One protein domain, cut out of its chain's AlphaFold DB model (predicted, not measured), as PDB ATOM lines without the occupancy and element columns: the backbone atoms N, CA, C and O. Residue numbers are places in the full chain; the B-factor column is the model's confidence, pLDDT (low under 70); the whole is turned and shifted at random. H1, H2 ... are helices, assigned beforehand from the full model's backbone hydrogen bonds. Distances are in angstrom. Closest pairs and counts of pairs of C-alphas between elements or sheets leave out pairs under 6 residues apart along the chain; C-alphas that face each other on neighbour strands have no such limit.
ATOM      1  N   ARG A  99     128.932 146.941  90.712       91.19
ATOM      2  CA  ARG A  99     128.057 145.789  90.945       91.19
ATOM      3  C   ARG A  99     127.496 145.753  92.368       91.19
ATOM      4  O   ARG A  99     126.298 145.540  92.539       91.19
ATOM      5  N   GLU A 100     128.349 145.923  93.377       90.19
ATOM      6  CA  GLU A 100     127.941 145.952  94.790       90.19
ATOM      7  C   GLU A 100     127.053 147.156  95.084       90.19
ATOM      8  O   GLU A 100     126.029 147.022  95.751       90.19
ATOM      9  N   TYR A 101     127.418 148.318  94.542       90.44
ATOM     10  CA  TYR A 101     126.635 149.537  94.668       90.44
ATOM     11  C   TYR A 101     125.222 149.350  94.108       90.44
ATOM     12  O   TYR A 101     124.248 149.641  94.796       90.44
ATOM     13  N   ARG A 102     125.093 148.763  92.912       88.56
ATOM     14  CA  ARG A 102     123.793 148.439  92.309       88.56
ATOM     15  C   ARG A 102     122.987 147.448  93.143       88.56
ATOM     16  O   ARG A 102     121.788 147.632  93.307       88.56
ATOM     17  N   ALA A 103     123.623 146.414  93.693       86.75
ATOM     18  CA  ALA A 103     122.938 145.459  94.565       86.75
ATOM     19  C   ALA A 103     122.399 146.125  95.845       86.75
ATOM     20  O   ALA A 103     121.282 145.831  96.266       86.75
ATOM     21  N   ARG A 104     123.163 147.057  96.433       84.56
ATOM     22  CA  ARG A 104     122.728 147.851  97.593       84.56
ATOM     23  C   ARG A 104     121.596 148.819  97.238       84.56
ATOM     24  O   ARG A 104     120.643 148.929  98.000       84.56
ATOM     25  N   ASP A 105     121.671 149.475  96.081       84.75
ATOM     26  CA  ASP A 105     120.634 150.394  95.584       84.75
ATOM     27  C   ASP A 105     119.292 149.669  95.360       84.75
ATOM     28  O   ASP A 105     118.240 150.163  95.774       84.75
ATOM     29  N   LEU A 106     119.342 148.446  94.815       79.88
ATOM     30  CA  LEU A 106     118.175 147.568  94.657       79.88
ATOM     31  C   LEU A 106     117.554 147.164  96.002       79.88
ATOM     32  O   LEU A 106     116.332 147.125  96.121       79.88
ATOM     33  N   ALA A 107     118.374 146.894  97.022       79.69
ATOM     34  CA  ALA A 107     117.889 146.586  98.367       79.69
ATOM     35  C   ALA A 107     117.308 147.818  99.095       79.69
ATOM     36  O   ALA A 107     116.492 147.671 100.001       79.69
ATOM     37  N   GLY A 108     117.720 149.030  98.703       67.19
ATOM     38  CA  GLY A 108     117.343 150.305  99.325       67.19
ATOM     39  C   GLY A 108     116.101 150.998  98.743       67.19
ATOM     40  O   GLY A 108     115.892 152.172  99.039       67.19
ATOM     41  N   ASN A 109     115.286 150.314  97.930       60.22
ATOM     42  CA  ASN A 109     114.085 150.842  97.247       60.22
ATOM     43  C   ASN A 109     114.328 151.898  96.146       60.22
ATOM     44  O   ASN A 109     113.392 152.577  95.718       60.22
ATOM     45  N   SER A 110     115.547 152.023  95.617       62.62
ATOM     46  CA  SER A 110     115.807 152.789  94.390       62.62
ATOM     47  C   SER A 110     115.490 151.909  93.176       62.62
ATOM     48  O   SER A 110     116.352 151.301  92.545       62.62
ATOM     49  N   ILE A 111     114.197 151.781  92.886       65.88
ATOM     50  CA  ILE A 111     113.716 150.927  91.803       65.88
ATOM     51  C   ILE A 111     113.911 151.671  90.475       65.88
ATOM     52  O   ILE A 111     113.701 152.886  90.364       65.88
ATOM     53  N   LYS A 112     114.365 150.933  89.461       73.25
ATOM     54  CA  LYS A 112     114.277 151.325  88.052       73.25
ATOM     55  C   LYS A 112     112.888 151.914  87.782       73.25
ATOM     56  O   LYS A 112     111.890 151.330  88.190       73.25
ATOM     57  N   ARG A 113     112.814 153.090  87.157       81.00
ATOM     58  CA  ARG A 113     111.515 153.741  86.922       81.00
ATOM     59  C   ARG A 113     110.688 152.886  85.958       81.00
ATOM     60  O   ARG A 113     111.255 152.251  85.067       81.00
ATOM     61  N   ASP A 114     109.366 152.893  86.108       75.56
ATOM     62  CA  ASP A 114     108.478 152.147  85.213       75.56
ATOM     63  C   ASP A 114     108.696 152.579  83.754       75.56
ATOM     64  O   ASP A 114     108.651 153.765  83.426       75.56
ATOM     65  N   GLY A 115     108.991 151.610  82.881       78.06
ATOM     66  CA  GLY A 115     109.295 151.848  81.465       78.06
ATOM     67  C   GLY A 115     110.698 152.398  81.161       78.06
ATOM     68  O   GLY A 115     111.002 152.647  79.997       78.06
ATOM     69  N   GLU A 116     111.573 152.580  82.158       83.56
ATOM     70  CA  GLU A 116     112.970 152.989  81.939       83.56
ATOM     71  C   GLU A 116     113.726 151.877  81.189       83.56
ATOM     72  O   GLU A 116     113.627 150.699  81.533       83.56
ATOM     73  N   ALA A 117     114.495 152.224  80.156       84.75
ATOM     74  CA  ALA A 117     115.403 151.266  79.529       84.75
ATOM     75  C   ALA A 117     116.537 150.902  80.505       84.75
ATOM     76  O   ALA A 117     116.940 151.719  81.336       84.75
ATOM     77  N   GLU A 118     117.060 149.675  80.424       84.69
ATOM     78  CA  GLU A 118     118.121 149.230  81.338       84.69
ATOM     79  C   GLU A 118     119.383 150.095  81.197       84.69
ATOM     80  O   GLU A 118     119.989 150.452  82.205       84.69
ATOM     81  N   GLU A 119     119.741 150.527  79.982       85.62
ATOM     82  CA  GLU A 119     120.905 151.399  79.783       85.62
ATOM     83  C   GLU A 119     120.745 152.748  80.494       85.62
ATOM     84  O   GLU A 119     121.694 153.253  81.097       85.62
ATOM     85  N   VAL A 120     119.539 153.321  80.456       86.31
ATOM     86  CA  VAL A 120     119.232 154.618  81.078       86.31
ATOM     87  C   VAL A 120     119.295 154.508  82.599       86.31
ATOM     88  O   VAL A 120     119.884 155.370  83.258       86.31
ATOM     89  N   TYR A 121     118.769 153.413  83.151       87.25
ATOM     90  CA  TYR A 121     118.878 153.106  84.574       87.25
ATOM     91  C   TYR A 121     120.343 152.988  85.015       87.25
ATOM     92  O   TYR A 121     120.760 153.647  85.973       87.25
ATOM     93  N   LEU A 122     121.144 152.203  84.287       88.69
ATOM     94  CA  LEU A 122     122.562 152.007  84.597       88.69
ATOM     95  C   LEU A 122     123.353 153.309  84.487       88.69
ATOM     96  O   LEU A 122     124.204 153.569  85.336       88.69
ATOM     97  N   LEU A 123     123.062 154.150  83.494       89.50
ATOM     98  CA  LEU A 123     123.720 155.443  83.335       89.50
ATOM     99  C   LEU A 123     123.393 156.376  84.509       89.50
ATOM    100  O   LEU A 123     124.293 156.958  85.115       89.50
ATOM    101  N   ARG A 124     122.115 156.476  84.891       88.25
ATOM    102  CA  ARG A 124     121.674 157.261  86.053       88.25
ATOM    103  C   ARG A 124     122.352 156.789  87.339       88.25
ATOM    104  O   ARG A 124     122.772 157.612  88.156       88.25
ATOM    105  N   LEU A 125     122.473 155.478  87.516       90.12
ATOM    106  CA  LEU A 125     123.143 154.892  88.668       90.12
ATOM    107  C   LEU A 125     124.656 155.157  88.652       90.12
ATOM    108  O   LEU A 125     125.226 155.499  89.686       90.12
ATOM    109  N   ALA A 126     125.297 155.076  87.486       91.25
ATOM    110  CA  ALA A 126     126.712 155.387  87.307       91.25
ATOM    111  C   ALA A 126     127.041 156.845  87.632       91.25
ATOM    112  O   ALA A 126     128.054 157.111  88.275       91.25
ATOM    113  N   HIS A 127     126.156 157.784  87.290       90.50
ATOM    114  CA  HIS A 127     126.298 159.175  87.715       90.50
ATOM    115  C   HIS A 127     126.271 159.325  89.241       90.50
ATOM    116  O   HIS A 127     127.112 160.035  89.791       90.50
ATOM    117  N   ARG A 128     125.353 158.644  89.941       89.75
ATOM    118  CA  ARG A 128     125.304 158.666  91.416       89.75
ATOM    119  C   ARG A 128     126.560 158.056  92.034       89.75
ATOM    120  O   ARG A 128     127.165 158.668  92.913       89.75
ATOM    121  N   TYR A 129     126.981 156.901  91.522       91.38
ATOM    122  CA  TYR A 129     128.208 156.227  91.937       91.38
ATOM    123  C   TYR A 129     129.439 157.128  91.754       91.38
ATOM    124  O   TYR A 129     130.241 157.277  92.674       91.38
ATOM    125  N   PHE A 130     129.550 157.811  90.611       91.12
ATOM    126  CA  PHE A 130     130.635 158.753  90.345       91.12
ATOM    127  C   PHE A 130     130.616 159.955  91.296       91.12
ATOM    128  O   PHE A 130     131.664 160.351  91.786       91.12
ATOM    129  N   ILE A 131     129.451 160.538  91.590       89.62
ATOM    130  CA  ILE A 131     129.362 161.659  92.542       89.62
ATOM    131  C   ILE A 131     129.877 161.232  93.921       89.62
ATOM    132  O   ILE A 131     130.620 161.977  94.558       89.62
ATOM    133  N   GLN A 132     129.513 160.024  94.357       89.62
ATOM    134  CA  GLN A 132     129.845 159.522  95.686       89.62
ATOM    135  C   GLN A 132     131.303 159.062  95.820       89.62
ATOM    136  O   GLN A 132     131.920 159.312  96.851       89.62
ATOM    137  N   TYR A 133     131.856 158.406  94.796       90.31
ATOM    138  CA  TYR A 133     133.169 157.753  94.876       90.31
ATOM    139  C   TYR A 133     134.224 158.324  93.923       90.31
ATOM    140  O   TYR A 133     135.369 157.892  93.971       90.31
ATOM    141  N   GLN A 134     133.863 159.277  93.057       90.06
ATOM    142  CA  GLN A 134     134.732 159.895  92.041       90.06
ATOM    143  C   GLN A 134     135.369 158.893  91.059       90.06
ATOM    144  O   GLN A 134     136.392 159.172  90.438       90.06
ATOM    145  N   VAL A 135     134.740 157.726  90.881       90.06
ATOM    146  CA  VAL A 135     135.174 156.667  89.960       90.06
ATOM    147  C   VAL A 135     134.067 156.405  88.949       90.06
ATOM    148  O   VAL A 135     132.911 156.212  89.326       90.06
ATOM    149  N   TRP A 136     134.401 156.411  87.656       90.88
ATOM    150  CA  TRP A 136     133.453 156.037  86.605       90.88
ATOM    151  C   TRP A 136     133.486 154.515  86.406       90.88
ATOM    152  O   TRP A 136     134.580 153.951  86.342       90.88
ATOM    153  N   PRO A 137     132.332 153.828  86.352       91.75
ATOM    154  CA  PRO A 137     132.310 152.385  86.177       91.75
ATOM    155  C   PRO A 137     132.698 151.997  84.747       91.75
ATOM    156  O   PRO A 137     132.217 152.587  83.781       91.75
ATOM    157  N   ASP A 138     133.544 150.979  84.629       88.81
ATOM    158  CA  ASP A 138     133.990 150.442  83.346       88.81
ATOM    159  C   ASP A 138     133.093 149.265  82.918       88.81
ATOM    160  O   ASP A 138     133.086 148.246  83.612       88.81
ATOM    161  N   PRO A 139     132.336 149.371  81.808       86.56
ATOM    162  CA  PRO A 139     131.478 148.291  81.320       86.56
ATOM    163  C   PRO A 139     132.251 147.065  80.807       86.56
ATOM    164  O   PRO A 139     131.660 145.988  80.688       86.56
ATOM    165  N   GLU A 140     133.549 147.187  80.501       85.94
ATOM    166  CA  GLU A 140     134.374 146.066  80.030       85.94
ATOM    167  C   GLU A 140     134.847 145.171  81.185       85.94
ATOM    168  O   GLU A 140     134.956 143.947  81.027       85.94
ATOM    169  N   ASP A 141     135.037 145.742  82.380       87.00
ATOM    170  CA  ASP A 141     135.352 144.992  83.595       87.00
ATOM    171  C   ASP A 141     134.095 144.314  84.159       87.00
ATOM    172  O   ASP A 141     133.458 144.764  85.117       87.00
ATOM    173  N   LYS A 142     133.755 143.155  83.586       83.06
ATOM    174  CA  LYS A 142     132.607 142.334  84.004       83.06
ATOM    175  C   LYS A 142     132.637 141.952  85.484       83.06
ATOM    176  O   LYS A 142     131.576 141.694  86.057       83.06
ATOM    177  N   THR A 143     133.814 141.901  86.114       86.00
ATOM    178  CA  THR A 143     133.921 141.531  87.531       86.00
ATOM    179  C   THR A 143     133.413 142.646  88.440       86.00
ATOM    180  O   THR A 143     132.675 142.366  89.389       86.00
ATOM    181  N   LYS A 144     133.729 143.905  88.105       87.69
ATOM    182  CA  LYS A 144     133.344 145.093  88.877       87.69
ATOM    183  C   LYS A 144     132.020 145.708  88.427       87.69
ATOM    184  O   LYS A 144     131.300 146.240  89.270       87.69
ATOM    185  N   PHE A 145     131.689 145.634  87.139       88.88
ATOM    186  CA  PHE A 145     130.431 146.146  86.581       88.88
ATOM    187  C   PHE A 145     129.265 145.180  86.821       88.88
ATOM    188  O   PHE A 145     128.157 145.586  87.167       88.88
ATOM    189  N   GLY A 146     129.536 143.876  86.719       85.31
ATOM    190  CA  GLY A 146     128.536 142.824  86.849       85.31
ATOM    191  C   GLY A 146     127.672 142.630  85.594       85.31
ATOM    192  O   GLY A 146     127.793 143.361  84.613       85.31
ATOM    193  N   PRO A 147     126.791 141.615  85.597       83.38
ATOM    194  CA  PRO A 147     125.913 141.333  84.464       83.38
ATOM    195  C   PRO A 147     124.853 142.430  84.300       83.38
ATOM    196  O   PRO A 147     124.309 142.919  85.289       83.38
ATOM    197  N   ALA A 148     124.522 142.793  83.064       80.12
ATOM    198  CA  ALA A 148     123.504 143.792  82.737       80.12
ATOM    199  C   ALA A 148     122.497 143.202  81.730       80.12
ATOM    200  O   ALA A 148     122.641 143.400  80.523       80.12
ATOM    201  N   PRO A 149     121.533 142.386  82.193       71.88
ATOM    202  CA  PRO A 149     120.590 141.722  81.301       71.88
ATOM    203  C   PRO A 149     119.673 142.752  80.628       71.88
ATOM    204  O   PRO A 149     118.980 143.504  81.304       71.88
ATOM    205  N   GLY A 150     119.668 142.774  79.294       72.50
ATOM    206  CA  GLY A 150     118.827 143.685  78.510       72.50
ATOM    207  C   GLY A 150     119.410 145.080  78.272       72.50
ATOM    208  O   GLY A 150     118.708 145.910  77.706       72.50
ATOM    209  N   ALA A 151     120.665 145.331  78.665       78.44
ATOM    210  CA  ALA A 151     121.398 146.541  78.304       78.44
ATOM    211  C   ALA A 151     122.425 146.261  77.202       78.44
ATOM    212  O   ALA A 151     123.221 145.323  77.295       78.44
ATOM    213  N   ASP A 152     122.466 147.127  76.196       81.56
ATOM    214  CA  ASP A 152     123.551 147.169  75.224       81.56
ATOM    215  C   ASP A 152     124.773 147.898  75.812       81.56
ATOM    216  O   ASP A 152     124.910 149.122  75.723       81.56
ATOM    217  N   LEU A 153     125.675 147.137  76.440       79.19
ATOM    218  CA  LEU A 153     126.884 147.667  77.086       79.19
ATOM    219  C   LEU A 153     127.815 148.416  76.123       79.19
ATOM    220  O   LEU A 153     128.583 149.260  76.577       79.19
ATOM    221  N   ALA A 154     127.735 148.165  74.811       78.19
ATOM    222  CA  ALA A 154     128.520 148.908  73.826       78.19
ATOM    223  C   ALA A 154     128.085 150.380  73.724       78.19
ATOM    224  O   ALA A 154     128.880 151.234  73.335       78.19
ATOM    225  N   LYS A 155     126.836 150.687  74.096       79.31
ATOM    226  CA  LYS A 155     126.310 152.058  74.171       79.31
ATOM    227  C   LYS A 155     126.621 152.740  75.499       79.31
ATOM    228  O   LYS A 155     126.381 153.940  75.634       79.31
ATOM    229  N   PHE A 156     127.137 152.003  76.483       83.94
ATOM    230  CA  PHE A 156     127.500 152.580  77.766       83.94
ATOM    231  C   PHE A 156     128.784 153.413  77.617       83.94
ATOM    232  O   PHE A 156     129.786 152.919  77.092       83.94
TER     233      PHE A 156
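What this domain is: This is residues 99 to 156 of the 163 residues of an uncharacterized protein of Acidovorax ebreus (strain TPSY) (UniProt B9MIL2). The longest helix, H2, makes one side of a small rounded body, and the shorter helix H1 is set crosswise over it, near the half of H2 that its last residues belong to. The very short helix H3 sits by the first residue of H1, away from H2, and loops and a tail after H3 fill out the rest; the helices meet only loosely. The printed part has 58 residues with three named helices, in the order H1, H2, H3, and no named strand; the class is all helix, with 29 of the 58 residues in named elements. The whole is compact, with a radius of gyration of the C-alphas of 10.9 A, and its C-alphas span 27 by 24 by 17 A.

Where its parts are: Find C-alpha 118 at (118.121, 149.230, 81.338); there H2 begins, and it runs over residues 118 to 133 to C-alpha 133 at (133.169, 157.753, 94.876), 22.0 A from first to last C-alpha. Go back to C-alpha 99 at (128.057, 145.789, 90.945) for the start of H1, residues 99 to 107, which is 12.6 A long from first to last C-alpha. Farther along, H3 holds residues 142 to 145 and ends at C-alpha 145, (130.431, 146.146, 86.581). Beyond it, residues 153 to 155 are helix, too short a run to bear a name.

How they stand to each other: Start from H2 and look at Tyr 129: its C-alpha is 7.4 A from that of Tyr 101, the closest pair of H2 and H1. These two helices are close but not clearly touching, with 2 pairs of C-alphas within 8 A. Their lines stand about perpendicular, at 76 degrees, and their centres are 11.2 A apart. Next look at Arg 99, where H1 and H3 are close but not clearly touching: the closest C-alphas, those of Arg 99 and Phe 145, are 5.0 A apart. H2 and H3 are apart, although they follow each other in the chain. In H1 and H2 every O i to N i+4 pair is within hydrogen-bond range; H3, with 4 residues, is too short for such a pair, and its one O i to N i+3 pair is not within range.

The domain as a whole: The two C-alphas farthest apart are those of Gly 115 and Gln 134, at 28.7 A. From C-alpha 99 to C-alpha 156, the first and last printed, you will find 14.8 A. The printed part has no cut. The link from H1 to H2, with 10 residues, and the link from H2 to H3, with 8 residues, are both short. The mean pLDDT of the printed part is 83.8; look at residues 108 to 111, in the link from H1 to H2, for the 4 residues under 70.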